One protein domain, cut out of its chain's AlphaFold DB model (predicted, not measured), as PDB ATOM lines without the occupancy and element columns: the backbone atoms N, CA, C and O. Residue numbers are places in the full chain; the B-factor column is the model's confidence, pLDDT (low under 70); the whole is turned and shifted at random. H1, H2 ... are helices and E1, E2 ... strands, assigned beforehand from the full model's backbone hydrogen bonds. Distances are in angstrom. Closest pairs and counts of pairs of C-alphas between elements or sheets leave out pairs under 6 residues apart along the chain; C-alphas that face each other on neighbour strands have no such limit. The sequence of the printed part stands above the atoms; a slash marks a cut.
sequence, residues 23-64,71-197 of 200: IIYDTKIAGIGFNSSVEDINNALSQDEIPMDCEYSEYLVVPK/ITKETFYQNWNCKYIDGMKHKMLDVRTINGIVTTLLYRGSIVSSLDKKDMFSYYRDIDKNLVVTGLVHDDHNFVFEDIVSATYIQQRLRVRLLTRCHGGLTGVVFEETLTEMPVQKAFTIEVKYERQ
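AT A GLANCE: This is residues 23 to 64 and 71 to 197 of the 200 residues of an uncharacterized protein of Methylophaga sp (UniProt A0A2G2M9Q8). Picture one broad, twisted wall of eight antiparallel strands, with two helices over one of its faces and the other face bare of named helices. H2 lies over E2 and E3 towards one edge of the wall, the longer H3 slants over E7, E6 and E5 towards the other, and the long link of residues 27 to 37 runs between the two helices. The printed part has 169 residues, with three named helices and eight named strands in the order H1 H2 E1 E2 E3 E4 H3 E5 E6 E7 E8; across the sheet the order is E1 E2 E3 E4 E8 E7 E6 E5. The class is mixed, helices and strands, in two layers, H2 and H3 on one face of the sheet. The whole is compact, with a radius of gyration of the C-alphas of 17.3 A, and spans 52 by 39 by 26 A.

HOW THE PARTS SIT: Begin at H1, residues 23 to 26, which only grazes the sheet, with residue 24; the closest C-alphas of H1 and strand E7, residues 169 to 182, are those of Ile 24 and Phe 175, 7.8 A apart. Next comes H2, residues 38 to 47, at a height over the sheet of 9.4 A; it lies over E2, residues 75 to 84, and E3, residues 92 to 98, and runs along the strands, at 2 degrees to E2 on the local plane. Look then at edge strand E1, residues 52 to 61: it is antiparallel to E2, with N 55 and O 81 3.0 A apart, within hydrogen-bond range. E2, E3 and E4, residues 101 to 110, form a meander, each strand the antiparallel neighbour of the one before; look for N 80 and O 95 at 2.9 A and N 94 and O 106 at 2.9 A. E4 bends by 55 degrees at residue 104. H3, residues 117 to 133, is on the same face as H2, apart from it, at a height of 10.4 A. It lies over E7 and E6, residues 154 to 166, and only just over E5, residues 143 to 149, with 3 C-alphas on that strand; at 32 degrees to E6 on the local plane it is only just slantwise to the strands. The closest C-alphas of H3 and E6 are those of Asp 128 and Leu 158, 7.4 A apart. H3 and H1 only just touch, with 3 pairs of C-alphas within 8 A, made by residues 127 to 131 of H3 alone; Ile 23 and Leu 131 have the closest C-alphas, at 7.1 A. A second meander is E5, E6, E7 and E8, residues 187 to 196: find N 146 and O 157 at 2.9 A, N 160 and O 175 at 2.8 A, and N 178 and O 191 at 2.8 A. E8 of this second meander and E4 of the first are antiparallel neighbours, with N 107 and O 190 2.8 A apart, within hydrogen-bond range. In H2 and H3 every O i to N i+4 pair is within hydrogen-bond range; H1 is too short for such a pair.

IN THESE COORDINATES: Find C-alpha 23 at (157.133, 239.649, 168.380), where H1 begins. H2 measures 14.1 A from first to last C-alpha, E1 27.8 A, E2 29.8 A, E3 20.3 A and E4 26.9 A. At C-alpha 117, (155.221, 237.667, 190.626), H3 sets out on its 24.8 A. E5 follows with 19.8 A, E6 with 37.4 A and E7 with 42.3 A; E8, 30.0 A long, ends at C-alpha 196, (148.337, 228.634, 161.399).

THE WHOLE: The two C-alphas farthest apart are those of Ile 71 and Ser 113, at 53.7 A. Residues 65 to 70 are not printed, and across this cut C-alphas 64 and 71 are 13.6 A apart. Of the links that are printed whole, H1 to H2 is long; in it residues 28 to 29 pair with residues 32 to 33, antiparallel. The mean pLDDT of the printed part is 79.0; confidence is under 70 at residues 47 to 51, 63 to 64, 71 to 74, 85 to 90, 111 to 120 and 167 to 168.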
ATOM      1  N   ILE A  23     157.236 239.566 166.910       85.25
ATOM      2  CA  ILE A  23     157.133 239.649 168.380       85.25
ATOM      3  C   ILE A  23     156.616 238.326 168.967       85.25
ATOM      4  O   ILE A  23     157.150 237.843 169.965       85.25
ATOM      5  N   ILE A  24     155.614 237.710 168.327       82.94
ATOM      6  CA  ILE A  24     155.101 236.395 168.734       82.94
ATOM      7  C   ILE A  24     156.201 235.334 168.608       82.94
ATOM      8  O   ILE A  24     156.441 234.601 169.559       82.94
ATOM      9  N   TYR A  25     156.912 235.261 167.479       81.88
ATOM     10  CA  TYR A  25     157.974 234.266 167.280       81.88
ATOM     11  C   TYR A  25     159.190 234.440 168.193       81.88
ATOM     12  O   TYR A  25     159.811 233.441 168.556       81.88
ATOM     13  N   ASP A  26     159.500 235.673 168.585       83.00
ATOM     14  CA  ASP A  26     160.599 235.990 169.498       83.00
ATOM     15  C   ASP A  26     160.253 235.684 170.966       83.00
ATOM     16  O   ASP A  26     161.145 235.632 171.819       83.00
ATOM     17  N   THR A  27     158.972 235.450 171.274       78.88
ATOM     18  CA  THR A  27     158.526 235.055 172.613       78.88
ATOM     19  C   THR A  27     159.048 233.656 172.935       78.88
ATOM     20  O   THR A  27     158.863 232.707 172.171       78.88
ATOM     21  N   LYS A  28     159.719 233.527 174.085       78.50
ATOM     22  CA  LYS A  28     160.300 232.270 174.562       78.50
ATOM     23  C   LYS A  28     159.800 231.955 175.957       78.50
ATOM     24  O   LYS A  28     159.861 232.800 176.845       78.50
ATOM     25  N   ILE A  29     159.405 230.707 176.169       76.38
ATOM     26  CA  ILE A  29     158.959 230.193 177.463       76.38
ATOM     27  C   ILE A  29     159.882 229.046 177.837       76.38
ATOM     28  O   ILE A  29     160.025 228.094 177.075       76.38
ATOM     29  N   ALA A  30     160.546 229.164 178.989       72.44
ATOM     30  CA  ALA A  30     161.570 228.205 179.421       72.44
ATOM     31  C   ALA A  30     162.628 227.924 178.325       72.44
ATOM     32  O   ALA A  30     163.017 226.787 178.092       72.44
ATOM     33  N   GLY A  31     163.049 228.964 177.593       75.56
ATOM     34  CA  GLY A  31     164.029 228.849 176.504       75.56
ATOM     35  C   GLY A  31     163.477 228.337 175.167       75.56
ATOM     36  O   GLY A  31     164.195 228.396 174.170       75.56
ATOM     37  N   ILE A  32     162.209 227.917 175.111       81.00
ATOM     38  CA  ILE A  32     161.559 227.358 173.920       81.00
ATOM     39  C   ILE A  32     160.704 228.433 173.240       81.00
ATOM     40  O   ILE A  32     159.837 229.037 173.870       81.00
ATOM     41  N   GLY A  33     160.955 228.674 171.954       82.00
ATOM     42  CA  GLY A  33     160.174 229.559 171.087       82.00
ATOM     43  C   GLY A  33     159.428 228.787 169.996       82.00
ATOM     44  O   GLY A  33     159.597 227.579 169.829       82.00
ATOM     45  N   PHE A  34     158.610 229.482 169.203       80.38
ATOM     46  CA  PHE A  34     157.771 228.838 168.176       80.38
ATOM     47  C   PHE A  34     158.550 228.177 167.039       80.38
ATOM     48  O   PHE A  34     158.079 227.220 166.420       80.38
ATOM     49  N   ASN A  35     159.729 228.724 166.760       80.38
ATOM     50  CA  ASN A  35     160.669 228.255 165.754       80.38
ATOM     51  C   ASN A  35     161.788 227.387 166.350       80.38
ATOM     52  O   ASN A  35     162.750 227.100 165.640       80.38
ATOM     53  N   SER A  36     161.683 226.988 167.624       84.75
ATOM     54  CA  SER A  36     162.652 226.086 168.240       84.75
ATOM     55  C   SER A  36     162.681 224.754 167.500       84.75
ATOM     56  O   SER A  36     161.656 224.097 167.310       84.75
ATOM     57  N   SER A  37     163.880 224.354 167.093       86.81
ATOM     58  CA  SER A  37     164.142 223.033 166.540       86.81
ATOM     59  C   SER A  37     164.038 221.946 167.615       86.81
ATOM     60  O   SER A  37     164.029 222.221 168.815       86.81
ATOM     61  N   VAL A  38     164.019 220.682 167.186       84.75
ATOM     62  CA  VAL A  38     164.151 219.519 168.087       84.75
ATOM     63  C   VAL A  38     165.388 219.647 168.978       84.75
ATOM     64  O   VAL A  38     165.329 219.332 170.163       84.75
ATOM     65  N   GLU A  39     166.499 220.119 168.414       86.56
ATOM     66  CA  GLU A  39     167.747 220.322 169.146       86.56
ATOM     67  C   GLU A  39     167.608 221.443 170.179       86.56
ATOM     68  O   GLU A  39     167.994 221.246 171.326       86.56
ATOM     69  N   ASP A  40     166.980 222.569 169.826       86.38
ATOM     70  CA  ASP A  40     166.720 223.667 170.768       86.38
ATOM     71  C   ASP A  40     165.842 223.214 171.940       86.38
ATOM     72  O   ASP A  40     166.126 223.550 173.088       86.38
ATOM     73  N   ILE A  41     164.799 222.424 171.659       85.06
ATOM     74  CA  ILE A  41     163.898 221.880 172.683       85.06
ATOM     75  C   ILE A  41     164.666 220.914 173.589       85.06
ATOM     76  O   ILE A  41     164.632 221.064 174.806       85.06
ATOM     77  N   ASN A  42     165.407 219.960 173.022       83.56
ATOM     78  CA  ASN A  42     166.201 219.012 173.808       83.56
ATOM     79  C   ASN A  42     167.282 219.719 174.639       83.56
ATOM     80  O   ASN A  42     167.509 219.354 175.792       83.56
ATOM     81  N   ASN A  43     167.905 220.761 174.088       83.19
ATOM     82  CA  ASN A  43     168.862 221.587 174.808       83.19
ATOM     83  C   ASN A  43     168.186 222.305 175.979       83.19
ATOM     84  O   ASN A  43     168.688 222.202 177.095       83.19
ATOM     85  N   ALA A  44     167.030 222.943 175.774       78.44
ATOM     86  CA  ALA A  44     166.266 223.583 176.847       78.44
ATOM     87  C   ALA A  44     165.883 222.590 177.962       78.44
ATOM     88  O   ALA A  44     166.023 222.901 179.141       78.44
ATOM     89  N   LEU A  45     165.496 221.363 177.595       75.81
ATOM     90  CA  LEU A  45     165.206 220.278 178.541       75.81
ATOM     91  C   LEU A  45     166.439 219.802 179.325       75.81
ATOM     92  O   LEU A  45     166.301 219.308 180.441       75.81
ATOM     93  N   SER A  46     167.633 219.929 178.741       71.44
ATOM     94  CA  SER A  46     168.901 219.500 179.347       71.44
ATOM     95  C   SER A  46     169.617 220.588 180.156       71.44
ATOM     96  O   SER A  46     170.476 220.266 180.975       71.44
ATOM     97  N   GLN A  47     169.307 221.864 179.894       62.25
ATOM     98  CA  GLN A  47     170.016 223.024 180.447       62.25
ATOM     99  C   GLN A  47     169.452 223.522 181.779       62.25
ATOM    100  O   GLN A  47     170.144 224.250 182.489       62.25
ATOM    101  N   ASP A  48     168.241 223.115 182.153       54.50
ATOM    102  CA  ASP A  48     167.752 223.345 183.505       54.50
ATOM    103  C   ASP A  48     168.442 222.367 184.470       54.50
ATOM    104  O   ASP A  48     168.477 221.163 184.229       54.50
ATOM    105  N   GLU A  49     168.945 222.864 185.609       48.09
ATOM    106  CA  GLU A  49     169.582 222.108 186.716       48.09
ATOM    107  C   GLU A  49     168.677 221.029 187.364       48.09
ATOM    108  O   GLU A  49     168.934 220.524 188.459       48.09
ATOM    109  N   ILE A  50     167.564 220.693 186.720       51.50
ATOM    110  CA  ILE A  50     166.476 219.875 187.209       51.50
ATOM    111  C   ILE A  50     166.181 218.790 186.163       51.50
ATOM    112  O   ILE A  50     165.683 219.108 185.082       51.50
ATOM    113  N   PRO A  51     166.420 217.506 186.477       59.44
ATOM    114  CA  PRO A  51     166.089 216.425 185.562       59.44
ATOM    115  C   PRO A  51     164.564 216.312 185.424       59.44
ATOM    116  O   PRO A  51     163.851 216.088 186.407       59.44
ATOM    117  N   MET A  52     164.062 216.475 184.201       71.50
ATOM    118  CA  MET A  52     162.696 216.104 183.836       71.50
ATOM    119  C   MET A  52     162.695 214.698 183.233       71.50
ATOM    120  O   MET A  52     163.579 214.358 182.449       71.50
ATOM    121  N   ASP A  53     161.691 213.896 183.579       77.12
ATOM    122  CA  ASP A  53     161.390 212.662 182.859       77.12
ATOM    123  C   ASP A  53     160.486 213.013 181.680       77.12
ATOM    124  O   ASP A  53     159.347 213.456 181.864       77.12
ATOM    125  N   CYS A  54     161.037 212.903 180.476       83.38
ATOM    126  CA  CYS A  54     160.394 213.317 179.241       83.38
ATOM    127  C   CYS A  54     160.073 212.104 178.379       83.38
ATOM    128  O   CYS A  54     160.970 211.429 177.874       83.38
ATOM    129  N   GLU A  55     158.786 211.888 178.129       86.81
ATOM    130  CA  GLU A  55     158.351 210.963 177.092       86.81
ATOM    131  C   GLU A  55     158.312 211.700 175.753       86.81
ATOM    132  O   GLU A  55     157.484 212.592 175.532       86.81
ATOM    133  N   TYR A  56     159.227 211.325 174.863       87.56
ATOM    134  CA  TYR A  56     159.259 211.810 173.493       87.56
ATOM    135  C   TYR A  56     158.498 210.867 172.561       87.56
ATOM    136  O   TYR A  56     158.711 209.654 172.578       87.56
ATOM    137  N   SER A  57     157.628 211.427 171.722       87.81
ATOM    138  CA  SER A  57     156.880 210.671 170.716       87.81
ATOM    139  C   SER A  57     156.856 211.397 169.378       87.81
ATOM    140  O   SER A  57     156.691 212.614 169.325       87.81
ATOM    141  N   GLU A  58     156.954 210.632 168.293       90.19
ATOM    142  CA  GLU A  58     156.819 211.131 166.927       90.19
ATOM    143  C   GLU A  58     155.871 210.242 166.131       90.19
ATOM    144  O   GLU A  58     155.914 209.014 166.240       90.19
ATOM    145  N   TYR A  59     155.020 210.844 165.304       85.44
ATOM    146  CA  TYR A  59     154.188 210.082 164.380       85.44
ATOM    147  C   TYR A  59     153.848 210.865 163.112       85.44
ATOM    148  O   TYR A  59     153.635 212.079 163.113       85.44
ATOM    149  N   LEU A  60     153.767 210.127 162.007       84.12
ATOM    150  CA  LEU A  60     153.337 210.625 160.706       84.12
ATOM    151  C   LEU A  60     151.862 210.300 160.505       84.12
ATOM    152  O   LEU A  60     151.453 209.138 160.562       84.12
ATOM    153  N   VAL A  61     151.059 211.321 160.222       78.00
ATOM    154  CA  VAL A  61     149.667 211.129 159.818       78.00
ATOM    155  C   VAL A  61     149.579 211.227 158.306       78.00
ATOM    156  O   VAL A  61     149.731 212.299 157.713       78.00
ATOM    157  N   VAL A  62     149.280 210.087 157.686       70.31
ATOM    158  CA  VAL A  62     148.902 210.019 156.274       70.31
ATOM    159  C   VAL A  62     147.393 210.282 156.176       70.31
ATOM    160  O   VAL A  62     146.611 209.570 156.819       70.31
ATOM    161  N   PRO A  63     146.936 211.281 155.399       61.16
ATOM    162  CA  PRO A  63     145.512 211.550 155.233       61.16
ATOM    163  C   PRO A  63     144.764 210.304 154.733       61.16
ATOM    164  O   PRO A  63     145.154 209.682 153.746       61.16
ATOM    165  N   LYS A  64     143.656 209.940 155.395       59.28
ATOM    166  CA  LYS A  64     142.872 208.728 155.072       59.28
ATOM    167  C   LYS A  64     142.173 208.773 153.699       59.28
ATOM    168  O   LYS A  64     141.620 207.761 153.269       59.28
ATOM    169  N   ILE A  71     149.505 216.371 145.496       47.50
ATOM    170  CA  ILE A  71     150.563 215.936 146.412       47.50
ATOM    171  C   ILE A  71     150.063 216.253 147.826       47.50
ATOM    172  O   ILE A  71     150.132 217.393 148.275       47.50
ATOM    173  N   THR A  72     149.436 215.284 148.488       54.72
ATOM    174  CA  THR A  72     148.955 215.434 149.862       54.72
ATOM    175  C   THR A  72     150.164 215.356 150.774       54.72
ATOM    176  O   THR A  72     150.798 214.309 150.863       54.72
ATOM    177  N   LYS A  73     150.506 216.488 151.394       59.75
ATOM    178  CA  LYS A  73     151.650 216.616 152.295       59.75
ATOM    179  C   LYS A  73     151.393 215.774 153.546       59.75
ATOM    180  O   LYS A  73     150.364 215.940 154.201       59.75
ATOM    181  N   GLU A  74     152.298 214.851 153.845       68.44
ATOM    182  CA  GLU A  74     152.297 214.130 155.117       68.44
ATOM    183  C   GLU A  74     152.437 215.146 156.254       68.44
ATOM    184  O   GLU A  74     153.190 216.116 156.133       68.44
ATOM    185  N   THR A  75     151.660 214.969 157.324       76.62
ATOM    186  CA  THR A  75     151.771 215.824 158.509       76.62
ATOM    187  C   THR A  75     152.566 215.086 159.567       76.62
ATOM    188  O   THR A  75     152.216 213.965 159.942       76.62
ATOM    189  N   PHE A  76     153.640 215.718 160.022       82.69
ATOM    190  CA  PHE A  76     154.534 215.172 161.028       82.69
ATOM    191  C   PHE A  76     154.264 215.809 162.386       82.69
ATOM    192  O   PHE A  76     154.243 217.036 162.488       82.69
ATOM    193  N   TYR A  77     154.060 214.975 163.403       86.12
ATOM    194  CA  TYR A  77     153.797 215.392 164.775       86.12
ATOM    195  C   TYR A  77     154.927 214.933 165.682       86.12
ATOM    196  O   TYR A  77     155.332 213.772 165.612       86.12
ATOM    197  N   GLN A  78     155.377 215.821 166.563       87.62
ATOM    198  CA  GLN A  78     156.325 215.491 167.623       87.62
ATOM    199  C   GLN A  78     155.793 216.042 168.938       87.62
ATOM    200  O   GLN A  78     155.291 217.168 168.971       87.62
ATOM    201  N   ASN A  79     155.893 215.257 170.008       87.31
ATOM    202  CA  ASN A  79     155.476 215.685 171.336       87.31
ATOM    203  C   ASN A  79     156.529 215.338 172.383       87.31
ATOM    204  O   ASN A  79     157.063 214.228 172.378       87.31
ATOM    205  N   TRP A  80     156.743 216.262 173.315       89.62
ATOM    206  CA  TRP A  80     157.528 216.060 174.526       89.62
ATOM    207  C   TRP A  80     156.586 216.199 175.708       89.62
ATOM    208  O   TRP A  80     156.073 217.286 175.940       89.62
ATOM    209  N   ASN A  81     156.361 215.114 176.444       85.75
ATOM    210  CA  ASN A  81     155.585 215.132 177.679       85.75
ATOM    211  C   ASN A  81     156.536 214.972 178.858       85.75
ATOM    212  O   ASN A  81     156.885 213.858 179.245       85.75
ATOM    213  N   CYS A  82     156.956 216.097 179.417       83.75
ATOM    214  CA  CYS A  82     157.920 216.151 180.498       83.75
ATOM    215  C   CYS A  82     157.231 216.359 181.844       83.75
ATOM    216  O   CYS A  82     156.419 217.276 182.023       83.75
ATOM    217  N   LYS A  83     157.584 215.518 182.814       78.62
ATOM    218  CA  LYS A  83     157.153 215.623 184.208       78.62
ATOM    219  C   LYS A  83     158.364 215.589 185.129       78.62
ATOM    220  O   LYS A  83     159.397 215.006 184.821       78.62
ATOM    221  N   TYR A  84     158.233 216.236 186.277       73.19
ATOM    222  CA  TYR A  84     159.257 216.194 187.313       73.19
ATOM    223  C   TYR A  84     159.390 214.780 187.930       73.19
ATOM    224  O   TYR A  84     158.380 214.099 188.115       73.19
ATOM    225  N   ILE A  85     160.616 214.369 188.282       64.00
ATOM    226  CA  ILE A  85     160.948 213.093 188.958       64.00
ATOM    227  C   ILE A  85     160.868 213.268 190.480       64.00
ATOM    228  O   ILE A  85     161.343 214.260 190.985       64.00
ATOM    229  N   ASP A  86     160.303 212.323 191.227       53.19
ATOM    230  CA  ASP A  86     159.940 212.425 192.656       53.19
ATOM    231  C   ASP A  86     160.784 213.374 193.563       53.19
ATOM    232  O   ASP A  86     162.004 213.246 193.674       53.19
ATOM    233  N   GLY A  87     160.118 214.324 194.250       55.53
ATOM    234  CA  GLY A  87     160.737 215.238 195.236       55.53
ATOM    235  C   GLY A  87     160.498 216.751 195.061       55.53
ATOM    236  O   GLY A  87     160.664 217.499 196.027       55.53
ATOM    237  N   MET A  88     160.048 217.238 193.897       52.06
ATOM    238  CA  MET A  88     159.648 218.647 193.703       52.06
ATOM    239  C   MET A  88     158.252 218.758 193.089       52.06
ATOM    240  O   MET A  88     157.824 217.953 192.270       52.06
ATOM    241  N   LYS A  89     157.497 219.756 193.556       58.41
ATOM    242  CA  LYS A  89     156.035 219.655 193.593       58.41
ATOM    243  C   LYS A  89     155.315 220.001 192.284       58.41
ATOM    244  O   LYS A  89     154.240 219.455 192.071       58.41
ATOM    245  N   HIS A  90     155.842 220.868 191.408       61.25
ATOM    246  CA  HIS A  90     155.034 221.430 190.307       61.25
ATOM    247  C   HIS A  90     155.847 221.868 189.069       61.25
ATOM    248  O   HIS A  90     155.835 223.050 188.734       61.25
ATOM    249  N   LYS A  91     156.536 220.950 188.376       70.38
ATOM    250  CA  LYS A  91     157.074 221.227 187.029       70.38
ATOM    251  C   LYS A  91     156.517 220.259 185.984       70.38
ATOM    252  O   LYS A  91     156.538 219.047 186.194       70.38
ATOM    253  N   MET A  92     155.996 220.801 184.889       79.00
ATOM    254  CA  MET A  92     155.519 220.051 183.725       79.00
ATOM    255  C   MET A  92     155.800 220.866 182.468       79.00
ATOM    256  O   MET A  92     155.668 222.090 182.498       79.00
ATOM    257  N   LEU A  93     156.145 220.191 181.381       82.56
ATOM    258  CA  LEU A  93     156.299 220.802 180.070       82.56
ATOM    259  C   LEU A  93     155.716 219.851 179.018       82.56
ATOM    260  O   LEU A  93     156.182 218.725 178.887       82.56
ATOM    261  N   ASP A  94     154.674 220.289 178.317       87.56
ATOM    262  CA  ASP A  94     154.125 219.616 177.133       87.56
ATOM    263  C   ASP A  94     154.402 220.507 175.919       87.56
ATOM    264  O   ASP A  94     153.954 221.655 175.874       87.56
ATOM    265  N   VAL A  95     155.185 220.005 174.965       88.38
ATOM    266  CA  VAL A  95     155.496 220.698 173.707       88.38
ATOM    267  C   VAL A  95     154.971 219.861 172.561       88.38
ATOM    268  O   VAL A  95     155.289 218.677 172.480       88.38
ATOM    269  N   ARG A  96     154.222 220.479 171.645       89.81
ATOM    270  CA  ARG A  96     153.688 219.815 170.450       89.81
ATOM    271  C   ARG A  96     154.055 220.573 169.198       89.81
ATOM    272  O   ARG A  96     153.730 221.758 169.063       89.81
ATOM    273  N   THR A  97     154.658 219.874 168.247       87.31
ATOM    274  CA  THR A  97     155.006 220.436 166.947       87.31
ATOM    275  C   THR A  97     154.171 219.823 165.833       87.31
ATOM    276  O   THR A  97     153.772 218.659 165.882       87.31
ATOM    277  N   ILE A  98     153.918 220.630 164.802       84.06
ATOM    278  CA  ILE A  98     153.372 220.181 163.524       84.06
ATOM    279  C   ILE A  98     154.336 220.643 162.437       84.06
ATOM    280  O   ILE A  98     154.549 221.841 162.257       84.06
ATOM    281  N   ASN A  99     154.918 219.695 161.702       82.94
ATOM    282  CA  ASN A  99     155.916 219.957 160.660       82.94
ATOM    283  C   ASN A  99     157.083 220.842 161.149       82.94
ATOM    284  O   ASN A  99     157.538 221.724 160.420       82.94
ATOM    285  N   GLY A 100     157.536 220.628 162.390       78.12
ATOM    286  CA  GLY A 100     158.641 221.374 163.002       78.12
ATOM    287  C   GLY A 100     158.285 222.763 163.542       78.12
ATOM    288  O   GLY A 100     159.178 223.471 163.982       78.12
ATOM    289  N   ILE A 101     157.007 223.165 163.526       83.25
ATOM    290  CA  ILE A 101     156.534 224.414 164.145       83.25
ATOM    291  C   ILE A 101     155.873 224.073 165.476       83.25
ATOM    292  O   ILE A 101     154.982 223.220 165.495       83.25
ATOM    293  N   VAL A 102     156.248 224.742 166.571       85.00
ATOM    294  CA  VAL A 102     155.557 224.577 167.860       85.00
ATOM    295  C   VAL A 102     154.143 225.148 167.743       85.00
ATOM    296  O   VAL A 102     153.942 226.313 167.411       85.00
ATOM    297  N   THR A 103     153.149 224.306 168.007       87.81
ATOM    298  CA  THR A 103     151.717 224.658 167.950       87.81
ATOM    299  C   THR A 103     151.073 224.693 169.326       87.81
ATOM    300  O   THR A 103     150.033 225.318 169.529       87.81
ATOM    301  N   THR A 104     151.682 224.022 170.298       89.44
ATOM    302  CA  THR A 104     151.251 224.054 171.691       89.44
ATOM    303  C   THR A 104     152.474 223.968 172.584       89.44
ATOM    304  O   THR A 104     153.348 223.130 172.353       89.44
ATOM    305  N   LEU A 105     152.516 224.829 173.593       86.56
ATOM    306  CA  LEU A 105     153.468 224.764 174.690       86.56
ATOM    307  C   LEU A 105     152.688 224.979 175.983       86.56
ATOM    308  O   LEU A 105     152.110 226.038 176.198       86.56
ATOM    309  N   LEU A 106     152.664 223.968 176.839       87.69
ATOM    310  CA  LEU A 106     152.096 224.059 178.174       87.69
ATOM    311  C   LEU A 106     153.219 223.876 179.181       87.69
ATOM    312  O   LEU A 106     153.740 222.779 179.357       87.69
ATOM    313  N   TYR A 107     153.560 224.955 179.867       83.06
ATOM    314  CA  TYR A 107     154.534 224.952 180.938       83.06
ATOM    315  C   TYR A 107     153.831 225.175 182.272       83.06
ATOM    316  O   TYR A 107     153.075 226.124 182.452       83.06
ATOM    317  N   ARG A 108     154.091 224.308 183.245       82.50
ATOM    318  CA  ARG A 108     153.666 224.491 184.633       82.50
ATOM    319  C   ARG A 108     154.901 224.601 185.496       82.50
ATOM    320  O   ARG A 108     155.757 223.725 185.434       82.50
ATOM    321  N   GLY A 109     154.959 225.636 186.322       76.81
ATOM    322  CA  GLY A 109     156.062 225.889 187.238       76.81
ATOM    323  C   GLY A 109     155.603 226.088 188.681       76.81
ATOM    324  O   GLY A 109     154.420 226.286 188.972       76.81
ATOM    325  N   SER A 110     156.571 226.066 189.598       72.19
ATOM    326  CA  SER A 110     156.392 226.507 190.983       72.19
ATOM    327  C   SER A 110     156.679 228.001 191.078       72.19
ATOM    328  O   SER A 110     157.656 228.479 190.505       72.19
ATOM    329  N   ILE A 111     155.887 228.725 191.865       63.16
ATOM    330  CA  ILE A 111     156.178 230.116 192.221       63.16
ATOM    331  C   ILE A 111     157.350 230.077 193.209       63.16
ATOM    332  O   ILE A 111     157.173 229.703 194.371       63.16
ATOM    333  N   VAL A 112     158.567 230.375 192.750       56.16
ATOM    334  CA  VAL A 112     159.711 230.559 193.655       56.16
ATOM    335  C   VAL A 112     159.524 231.911 194.332       56.16
ATOM    336  O   VAL A 112     159.258 232.900 193.659       56.16
ATOM    337  N   SER A 113     159.670 231.985 195.654       47.56
ATOM    338  CA  SER A 113     159.450 233.207 196.446       47.56
ATOM    339  C   SER A 113     160.400 234.377 196.129       47.56
ATOM    340  O   SER A 113     160.323 235.396 196.804       47.56
ATOM    341  N   SER A 114     161.305 234.225 195.155       42.94
ATOM    342  CA  SER A 114     162.307 235.213 194.730       42.94
ATOM    343  C   SER A 114     162.238 235.589 193.244       42.94
ATOM    344  O   SER A 114     162.974 236.471 192.822       42.94
ATOM    345  N   LEU A 115     161.409 234.909 192.447       42.53
ATOM    346  CA  LEU A 115     161.029 235.379 191.116       42.53
ATOM    347  C   LEU A 115     159.752 236.161 191.348       42.53
ATOM    348  O   LEU A 115     158.685 235.571 191.547       42.53
ATOM    349  N   ASP A 116     159.900 237.477 191.480       50.72
ATOM    350  CA  ASP A 116     158.796 238.334 191.856       50.72
ATOM    351  C   ASP A 116     157.662 238.082 190.866       50.72
ATOM    352  O   ASP A 116     157.817 238.197 189.656       50.72
ATOM    353  N   LYS A 117     156.483 237.735 191.378       52.56
ATOM    354  CA  LYS A 117     155.221 237.667 190.626       52.56
ATOM    355  C   LYS A 117     155.058 238.853 189.663       52.56
ATOM    356  O   LYS A 117     154.462 238.736 188.597       52.56
ATOM    357  N   LYS A 118     155.619 239.998 190.047       58.47
ATOM    358  CA  LYS A 118     155.684 241.215 189.252       58.47
ATOM    359  C   LYS A 118     156.454 241.033 187.943       58.47
ATOM    360  O   LYS A 118     156.026 241.612 186.958       58.47
ATOM    361  N   ASP A 119     157.498 240.219 187.894       69.56
ATOM    362  CA  ASP A 119     158.360 240.036 186.725       69.56
ATOM    363  C   ASP A 119     157.648 239.264 185.613       69.56
ATOM    364  O   ASP A 119     157.692 239.682 184.462       69.56
ATOM    365  N   MET A 120     156.903 238.201 185.944       67.94
ATOM    366  CA  MET A 120     156.141 237.440 184.941       67.94
ATOM    367  C   MET A 120     154.934 238.221 184.415       67.94
ATOM    368  O   MET A 120     154.727 238.295 183.209       67.94
ATOM    369  N   PHE A 121     154.166 238.864 185.298       73.19
ATOM    370  CA  PHE A 121     153.055 239.718 184.867       73.19
ATOM    371  C   PHE A 121     153.551 240.940 184.074       73.19
ATOM    372  O   PHE A 121     152.906 241.357 183.113       73.19
ATOM    373  N   SER A 122     154.697 241.520 184.451       79.38
ATOM    374  CA  SER A 122     155.300 242.627 183.696       79.38
ATOM    375  C   SER A 122     155.813 242.155 182.340       79.38
ATOM    376  O   SER A 122     155.552 242.832 181.355       79.38
ATOM    377  N   TYR A 123     156.426 240.970 182.261       78.81
ATOM    378  CA  TYR A 123     156.854 240.365 181.000       78.81
ATOM    379  C   TYR A 123     155.699 240.265 179.991       78.81
ATOM    380  O   TYR A 123     155.838 240.687 178.844       78.81
ATOM    381  N   TYR A 124     154.519 239.811 180.422       78.44
ATOM    382  CA  TYR A 124     153.350 239.739 179.538       78.44
ATOM    383  C   TYR A 124     152.776 241.092 179.153       78.44
ATOM    384  O   TYR A 124     152.380 241.291 178.004       78.44
ATOM    385  N   ARG A 125     152.766 242.047 180.086       84.25
ATOM    386  CA  ARG A 125     152.382 243.424 179.757       84.25
ATOM    387  C   ARG A 125     153.365 244.084 178.794       84.25
ATOM    388  O   ARG A 125     152.947 244.920 178.000       84.25
ATOM    389  N   ASP A 126     154.638 243.706 178.823       86.75
ATOM    390  CA  ASP A 126     155.626 244.187 177.860       86.75
ATOM    391  C   ASP A 126     155.376 243.604 176.462       86.75
ATOM    392  O   ASP A 126     155.466 244.340 175.478       86.75
ATOM    393  N   ILE A 127     154.988 242.325 176.357       85.31
ATOM    394  CA  ILE A 127     154.546 241.727 175.083       85.31
ATOM    395  C   ILE A 127     153.318 242.471 174.543       85.31
ATOM    396  O   ILE A 127     153.340 242.911 173.394       85.31
ATOM    397  N   ASP A 128     152.285 242.672 175.369       89.31
ATOM    398  CA  ASP A 128     151.084 243.439 175.000       89.31
ATOM    399  C   ASP A 128     151.448 244.845 174.497       89.31
ATOM    400  O   ASP A 128     151.089 245.239 173.386       89.31
ATOM    401  N   LYS A 129     152.276 245.573 175.252       89.69
ATOM    402  CA  LYS A 129     152.752 246.908 174.877       89.69
ATOM    403  C   LYS A 129     153.488 246.909 173.535       89.69
ATOM    404  O   LYS A 129     153.261 247.802 172.718       89.69
ATOM    405  N   ASN A 130     154.357 245.930 173.291       89.56
ATOM    406  CA  ASN A 130     155.085 245.814 172.028       89.56
ATOM    407  C   ASN A 130     154.141 245.501 170.859       89.56
ATOM    408  O   ASN A 130     154.315 246.056 169.772       89.56
ATOM    409  N   LEU A 131     153.115 244.673 171.077       87.88
ATOM    410  CA  LEU A 131     152.090 244.377 170.077       87.88
ATOM    411  C   LEU A 131     151.241 245.613 169.751       87.88
ATOM    412  O   LEU A 131     151.031 245.897 168.573       87.88
ATOM    413  N   VAL A 132     150.842 246.411 170.745       87.31
ATOM    414  CA  VAL A 132     150.102 247.671 170.528       87.31
ATOM    415  C   VAL A 132     150.901 248.659 169.665       87.31
ATOM    416  O   VAL A 132     150.343 249.302 168.775       87.31
ATOM    417  N   VAL A 133     152.227 248.742 169.841       88.44
ATOM    418  CA  VAL A 133     153.109 249.602 169.018       88.44
ATOM    419  C   VAL A 133     153.092 249.214 167.532       88.44
ATOM    420  O   VAL A 133     153.382 250.048 166.672       88.44
ATOM    421  N   THR A 134     152.710 247.980 167.194       86.19
ATOM    422  CA  THR A 134     152.555 247.558 165.792       86.19
ATOM    423  C   THR A 134     151.293 248.108 165.118       86.19
ATOM    424  O   THR A 134     151.152 247.963 163.907       86.19
ATOM    425  N   GLY A 135     150.415 248.781 165.871       84.81
ATOM    426  CA  GLY A 135     149.131 249.292 165.393       84.81
ATOM    427  C   GLY A 135     147.958 248.343 165.643       84.81
ATOM    428  O   GLY A 135     146.855 248.620 165.177       84.81
ATOM    429  N   LEU A 136     148.176 247.242 166.374       84.00
ATOM    430  CA  LEU A 136     147.098 246.374 166.841       84.00
ATOM    431  C   LEU A 136     146.282 247.094 167.918       84.00
ATOM    432  O   LEU A 136     146.833 247.666 168.859       84.00
ATOM    433  N   VAL A 137     144.961 247.054 167.771       82.62
ATOM    434  CA  VAL A 137     144.008 247.699 168.680       82.62
ATOM    435  C   VAL A 137     143.288 246.622 169.471       82.62
ATOM    436  O   VAL A 137     142.875 245.628 168.883       82.62
ATOM    437  N   HIS A 138     143.139 246.809 170.785       87.44
ATOM    438  CA  HIS A 138     142.347 245.899 171.611       87.44
ATOM    439  C   HIS A 138     140.882 245.902 171.139       87.44
ATOM    440  O   HIS A 138     140.181 246.902 171.291       87.44
ATOM    441  N   ASP A 139     140.440 244.792 170.545       85.44
ATOM    442  CA  ASP A 139     139.070 244.534 170.103       85.44
ATOM    443  C   ASP A 139     138.712 243.036 170.211       85.44
ATOM    444  O   ASP A 139     139.559 242.153 170.057       85.44
ATOM    445  N   ASP A 140     137.428 242.738 170.430       81.12
ATOM    446  CA  ASP A 140     136.935 241.372 170.680       81.12
ATOM    447  C   ASP A 140     137.128 240.392 169.499       81.12
ATOM    448  O   ASP A 140     136.946 239.178 169.644       81.12
ATOM    449  N   HIS A 141     137.464 240.890 168.306       77.62
ATOM    450  CA  HIS A 141     137.523 240.093 167.084       77.62
ATOM    451  C   HIS A 141     138.946 239.645 166.749       77.62
ATOM    452  O   HIS A 141     139.127 238.483 166.362       77.62
ATOM    453  N   ASN A 142     139.935 240.529 166.892       78.31
ATOM    454  CA  ASN A 142     141.293 240.334 166.384       78.31
ATOM    455  C   ASN A 142     142.377 240.417 167.452       78.31
ATOM    456  O   ASN A 142     143.408 239.764 167.293       78.31
ATOM    457  N   PHE A 143     142.182 241.180 168.525       89.25
ATOM    458  CA  PHE A 143     143.214 241.336 169.538       89.25
ATOM    459  C   PHE A 143     142.620 241.590 170.919       89.25
ATOM    460  O   PHE A 143     142.112 242.665 171.201       89.25
ATOM    461  N   VAL A 144     142.728 240.605 171.803       89.62
ATOM    462  CA  VAL A 144     142.148 240.642 173.146       89.62
ATOM    463  C   VAL A 144     143.262 240.529 174.175       89.62
ATOM    464  O   VAL A 144     144.065 239.596 174.117       89.62
ATOM    465  N   PHE A 145     143.279 241.453 175.132       89.94
ATOM    466  CA  PHE A 145     144.091 241.355 176.337       89.94
ATOM    467  C   PHE A 145     143.194 241.510 177.568       89.94
ATOM    468  O   PHE A 145     142.513 242.522 177.726       89.94
ATOM    469  N   GLU A 146     143.172 240.494 178.428       90.56
ATOM    470  CA  GLU A 146     142.273 240.415 179.581       90.56
ATOM    471  C   GLU A 146     143.038 240.056 180.856       90.56
ATOM    472  O   GLU A 146     143.823 239.105 180.879       90.56
ATOM    473  N   ASP A 147     142.737 240.776 181.937       88.31
ATOM    474  CA  ASP A 147     143.132 240.421 183.299       88.31
ATOM    475  C   ASP A 147     141.912 239.840 184.033       88.31
ATOM    476  O   ASP A 147     140.947 240.547 184.330       88.31
ATOM    477  N   ILE A 148     141.952 238.547 184.344       88.56
ATOM    478  CA  ILE A 148     140.883 237.832 185.046       88.56
ATOM    479  C   ILE A 148     141.355 237.537 186.468       88.56
ATOM    480  O   ILE A 148     142.320 236.807 186.692       88.56
ATOM    481  N   VAL A 149     140.651 238.082 187.457       86.94
ATOM    482  CA  VAL A 149     140.961 237.869 188.875       86.94
ATOM    483  C   VAL A 149     139.811 237.121 189.533       86.94
ATOM    484  O   VAL A 149     138.677 237.593 189.547       86.94
ATOM    485  N   SER A 150     140.110 235.957 190.108       87.94
ATOM    486  CA  SER A 150     139.171 235.171 190.910       87.94
ATOM    487  C   SER A 150     139.741 234.894 192.302       87.94
ATOM    488  O   SER A 150     140.923 235.104 192.566       87.94
ATOM    489  N   ALA A 151     138.911 234.363 193.203       83.25
ATOM    490  CA  ALA A 151     139.367 233.939 194.529       83.25
ATOM    491  C   ALA A 151     140.413 232.804 194.477       83.25
ATOM    492  O   ALA A 151     141.158 232.602 195.432       83.25
ATOM    493  N   THR A 152     140.456 232.047 193.378       84.56
ATOM    494  CA  THR A 152     141.269 230.829 193.237       84.56
ATOM    495  C   THR A 152     142.507 231.005 192.370       84.56
ATOM    496  O   THR A 152     143.482 230.274 192.550       84.56
ATOM    497  N   TYR A 153     142.470 231.942 191.427       86.88
ATOM    498  CA  TYR A 153     143.545 232.173 190.471       86.88
ATOM    499  C   TYR A 153     143.540 233.614 189.966       86.88
ATOM    500  O   TYR A 153     142.509 234.293 189.982       86.88
ATOM    501  N   ILE A 154     144.695 234.045 189.471       88.44
ATOM    502  CA  ILE A 154     144.856 235.286 188.713       88.44
ATOM    503  C   ILE A 154     145.340 234.882 187.329       88.44
ATOM    504  O   ILE A 154     146.311 234.139 187.221       88.44
ATOM    505  N   GLN A 155     144.664 235.340 186.287       89.44
ATOM    506  CA  GLN A 155     144.948 234.957 184.915       89.44
ATOM    507  C   GLN A 155     145.129 236.196 184.042       89.44
ATOM    508  O   GLN A 155     144.368 237.154 184.156       89.44
ATOM    509  N   GLN A 156     146.122 236.154 183.160       89.88
ATOM    510  CA  GLN A 156     146.255 237.080 182.042       89.88
ATOM    511  C   GLN A 156     146.105 236.298 180.754       89.88
ATOM    512  O   GLN A 156     146.699 235.226 180.602       89.88
ATOM    513  N   ARG A 157     145.309 236.831 179.836       91.12
ATOM    514  CA  ARG A 157     145.071 236.215 178.539       91.12
ATOM    515  C   ARG A 157     145.374 237.211 177.441       91.12
ATOM    516  O   ARG A 157     144.798 238.292 177.408       91.12
ATOM    517  N   LEU A 158     146.243 236.802 176.530       90.56
ATOM    518  CA  LEU A 158     146.597 237.514 175.316       90.56
ATOM    519  C   LEU A 158     146.142 236.665 174.132       90.56
ATOM    520  O   LEU A 158     146.585 235.531 173.970       90.56
ATOM    521  N   ARG A 159     145.256 237.192 173.291       91.19
ATOM    522  CA  ARG A 159     144.801 236.509 172.080       91.19
ATOM    523  C   ARG A 159     144.934 237.427 170.886       91.19
ATOM    524  O   ARG A 159     144.331 238.490 170.856       91.19
ATOM    525  N   VAL A 160     145.655 236.977 169.870       89.31
ATOM    526  CA  VAL A 160     145.919 237.735 168.650       89.31
ATOM    527  C   VAL A 160     145.501 236.906 167.439       89.31
ATOM    528  O   VAL A 160     145.852 235.734 167.319       89.31
ATOM    529  N   ARG A 161     144.759 237.513 166.513       88.94
ATOM    530  CA  ARG A 161     144.442 236.956 165.198       88.94
ATOM    531  C   ARG A 161     145.044 237.846 164.126       88.94
ATOM    532  O   ARG A 161     144.709 239.021 164.020       88.94
ATOM    533  N   LEU A 162     145.935 237.274 163.329       86.50
ATOM    534  CA  LEU A 162     146.695 237.982 162.308       86.50
ATOM    535  C   LEU A 162     146.444 237.374 160.930       86.50
ATOM    536  O   LEU A 162     146.238 236.168 160.793       86.50
ATOM    537  N   LEU A 163     146.532 238.210 159.899       83.25
ATOM    538  CA  LEU A 163     146.693 237.777 158.515       83.25
ATOM    539  C   LEU A 163     148.165 237.953 158.129       83.25
ATOM    540  O   LEU A 163     148.726 239.035 158.295       83.25
ATOM    541  N   THR A 164     148.790 236.891 157.623       75.81
ATOM    542  CA  THR A 164     150.183 236.890 157.136       75.81
ATOM    543  C   THR A 164     150.238 236.345 155.715       75.81
ATOM    544  O   THR A 164     149.361 235.584 155.291       75.81
ATOM    545  N   ARG A 165     151.258 236.738 154.950       74.00
ATOM    546  CA  ARG A 165     151.468 236.207 153.602       74.00
ATOM    547  C   ARG A 165     152.076 234.811 153.646       74.00
ATOM    548  O   ARG A 165     152.903 234.467 154.489       74.00
ATOM    549  N   CYS A 166     151.726 234.017 152.648       71.25
ATOM    550  CA  CYS A 166     152.531 232.884 152.236       71.25
ATOM    551  C   CYS A 166     152.515 232.699 150.720       71.25
ATOM    552  O   CYS A 166     151.795 233.391 149.999       71.25
ATOM    553  N   HIS A 167     153.366 231.799 150.224       63.25
ATOM    554  CA  HIS A 167     153.456 231.481 148.800       63.25
ATOM    555  C   HIS A 167     152.115 230.913 148.305       63.25
ATOM    556  O   HIS A 167     151.877 229.722 148.449       63.25
ATOM    557  N   GLY A 168     151.240 231.771 147.771       63.59
ATOM    558  CA  GLY A 168     149.896 231.397 147.308       63.59
ATOM    559  C   GLY A 168     148.761 232.311 147.784       63.59
ATOM    560  O   GLY A 168     147.687 232.285 147.190       63.59
ATOM    561  N   GLY A 169     148.979 233.165 148.795       71.44
ATOM    562  CA  GLY A 169     147.951 234.092 149.281       71.44
ATOM    563  C   GLY A 169     148.137 234.542 150.731       71.44
ATOM    564  O   GLY A 169     149.228 234.450 151.295       71.44
ATOM    565  N   LEU A 170     147.057 235.045 151.330       75.00
ATOM    566  CA  LEU A 170     146.991 235.358 152.759       75.00
ATOM    567  C   LEU A 170     146.568 234.115 153.549       75.00
ATOM    568  O   LEU A 170     145.703 233.361 153.110       75.00
ATOM    569  N   THR A 171     147.150 233.936 154.730       78.69
ATOM    570  CA  THR A 171     146.770 232.899 155.689       78.69
ATOM    571  C   THR A 171     146.520 233.502 157.065       78.69
ATOM    572  O   THR A 171     147.230 234.414 157.495       78.69
ATOM    573  N   GLY A 172     145.517 232.972 157.767       82.44
ATOM    574  CA  GLY A 172     145.238 233.330 159.154       82.44
ATOM    575  C   GLY A 172     146.205 232.657 160.127       82.44
ATOM    576  O   GLY A 172     146.543 231.479 159.970       82.44
ATOM    577  N   VAL A 173     146.620 233.407 161.143       85.00
ATOM    578  CA  VAL A 173     147.354 232.936 162.319       85.00
ATOM    579  C   VAL A 173     146.559 233.329 163.555       85.00
ATOM    580  O   VAL A 173     146.138 234.475 163.686       85.00
ATOM    581  N   VAL A 174     146.355 232.379 164.459       89.12
ATOM    582  CA  VAL A 174     145.794 232.616 165.785       89.12
ATOM    583  C   VAL A 174     146.861 232.268 166.804       89.12
ATOM    584  O   VAL A 174     147.377 231.154 166.824       89.12
ATOM    585  N   PHE A 175     147.170 233.239 167.645       89.06
ATOM    586  CA  PHE A 175     148.047 233.091 168.784       89.06
ATOM    587  C   PHE A 175     147.235 233.344 170.048       89.06
ATOM    588  O   PHE A 175     146.494 234.324 170.136       89.06
ATOM    589  N   GLU A 176     147.336 232.441 171.008       90.94
ATOM    590  CA  GLU A 176     146.717 232.584 172.313       90.94
ATOM    591  C   GLU A 176     147.723 232.183 173.379       90.94
ATOM    592  O   GLU A 176     148.253 231.076 173.354       90.94
ATOM    593  N   GLU A 177     147.970 233.089 174.311       87.88
ATOM    594  CA  GLU A 177     148.804 232.853 175.471       87.88
ATOM    595  C   GLU A 177     148.018 233.161 176.738       87.88
ATOM    596  O   GLU A 177     147.347 234.187 176.862       87.88
ATOM    597  N   THR A 178     148.081 232.229 177.678       89.31
ATOM    598  CA  THR A 178     147.384 232.286 178.949       89.31
ATOM    599  C   THR A 178     148.370 232.021 180.074       89.31
ATOM    600  O   THR A 178     148.833 230.896 180.253       89.31
ATOM    601  N   LEU A 179     148.636 233.043 180.884       87.75
ATOM    602  CA  LEU A 179     149.302 232.889 182.171       87.75
ATOM    603  C   LEU A 179     148.231 232.734 183.249       87.75
ATOM    604  O   LEU A 179     147.402 233.620 183.415       87.75
ATOM    605  N   THR A 180     148.264 231.647 184.015       87.75
ATOM    606  CA  THR A 180     147.398 231.435 185.183       87.75
ATOM    607  C   THR A 180     148.240 231.185 186.427       87.75
ATOM    608  O   THR A 180     148.950 230.189 186.535       87.75
ATOM    609  N   GLU A 181     148.133 232.071 187.405       85.44
ATOM    610  CA  GLU A 181     148.683 231.908 188.744       85.44
ATOM    611  C   GLU A 181     147.659 231.213 189.645       85.44
ATOM    612  O   GLU A 181     146.514 231.646 189.739       85.44
ATOM    613  N   MET A 182     148.084 230.178 190.367       84.94
ATOM    614  CA  MET A 182     147.291 229.459 191.367       84.94
ATOM    615  C   MET A 182     147.931 229.644 192.754       84.94
ATOM    616  O   MET A 182     148.727 228.798 193.181       84.94
ATOM    617  N   PRO A 183     147.591 230.722 193.495       80.81
ATOM    618  CA  PRO A 183     148.287 231.093 194.730       80.81
ATOM    619  C   PRO A 183     148.264 229.994 195.795       80.81
ATOM    620  O   PRO A 183     149.283 229.699 196.418       80.81
ATOM    621  N   VAL A 184     147.115 229.330 195.959       82.19
ATOM    622  CA  VAL A 184     146.919 228.244 196.936       82.19
ATOM    623  C   VAL A 184     147.867 227.072 196.672       82.19
ATOM    624  O   VAL A 184     148.380 226.458 197.602       82.19
ATOM    625  N   GLN A 185     148.128 226.783 195.398       78.62
ATOM    626  CA  GLN A 185     148.989 225.682 194.969       78.62
ATOM    627  C   GLN A 185     150.460 226.105 194.856       78.62
ATOM    628  O   GLN A 185     151.300 225.271 194.534       78.62
ATOM    629  N   LYS A 186     150.779 227.387 195.104       80.00
ATOM    630  CA  LYS A 186     152.106 227.980 194.876       80.00
ATOM    631  C   LYS A 186     152.661 227.634 193.489       80.00
ATOM    632  O   LYS A 186     153.843 227.332 193.337       80.00
ATOM    633  N   ALA A 187     151.794 227.655 192.482       80.19
ATOM    634  CA  ALA A 187     152.111 227.230 191.127       80.19
ATOM    635  C   ALA A 187     151.573 228.227 190.105       80.19
ATOM    636  O   ALA A 187     150.625 228.963 190.378       80.19
ATOM    637  N   PHE A 188     152.151 228.202 188.913       83.50
ATOM    638  CA  PHE A 188     151.627 228.907 187.753       83.50
ATOM    639  C   PHE A 188     151.644 227.993 186.532       83.50
ATOM    640  O   PHE A 188     152.411 227.029 186.471       83.50
ATOM    641  N   THR A 189     150.787 228.293 185.566       84.94
ATOM    642  CA  THR A 189     150.766 227.661 184.250       84.94
ATOM    643  C   THR A 189     150.850 228.732 183.182       84.94
ATOM    644  O   THR A 189     150.142 229.731 183.259       84.94
ATOM    645  N   ILE A 190     151.696 228.504 182.192       85.19
ATOM    646  CA  ILE A 190     151.733 229.238 180.939       85.19
ATOM    647  C   ILE A 190     151.262 228.259 179.875       85.19
ATOM    648  O   ILE A 190     151.885 227.219 179.663       85.19
ATOM    649  N   GLU A 191     150.141 228.570 179.245       88.50
ATOM    650  CA  GLU A 191     149.636 227.831 178.101       88.50
ATOM    651  C   GLU A 191     149.721 228.716 176.871       88.50
ATOM    652  O   GLU A 191     149.174 229.815 176.835       88.50
ATOM    653  N   VAL A 192     150.397 228.205 175.859       86.94
ATOM    654  CA  VAL A 192     150.554 228.835 174.567       86.94
ATOM    655  C   VAL A 192     149.972 227.934 173.504       86.94
ATOM    656  O   VAL A 192     150.297 226.747 173.405       86.94
ATOM    657  N   LYS A 193     149.150 228.539 172.658       89.62
ATOM    658  CA  LYS A 193     148.524 227.910 171.516       89.62
ATOM    659  C   LYS A 193     148.782 228.743 170.272       89.62
ATOM    660  O   LYS A 193     148.454 229.925 170.207       89.62
ATOM    661  N   TYR A 194     149.346 228.090 169.269       86.12
ATOM    662  CA  TYR A 194     149.621 228.673 167.970       86.12
ATOM    663  C   TYR A 194     148.956 227.833 166.884       86.12
ATOM    664  O   TYR A 194     149.250 226.650 166.709       86.12
ATOM    665  N   GLU A 195     148.056 228.460 166.137       85.12
ATOM    666  CA  GLU A 195     147.366 227.850 165.009       85.12
ATOM    667  C   GLU A 195     147.625 228.675 163.752       85.12
ATOM    668  O   GLU A 195     147.273 229.851 163.674       85.12
ATOM    669  N   ARG A 196     148.197 228.042 162.729       79.06
ATOM    670  CA  ARG A 196     148.337 228.634 161.399       79.06
ATOM    671  C   ARG A 196     147.485 227.853 160.416       79.06
ATOM    672  O   ARG A 196     147.621 226.634 160.301       79.06
ATOM    673  N   GLN A 197     146.613 228.554 159.700       73.19
ATOM    674  CA  GLN A 197     145.868 227.947 158.604       73.19
ATOM    675  C   GLN A 197     146.839 227.470 157.515       73.19
ATOM    676  O   GLN A 197     147.930 228.014 157.335       73.19
TER     677      GLN A 197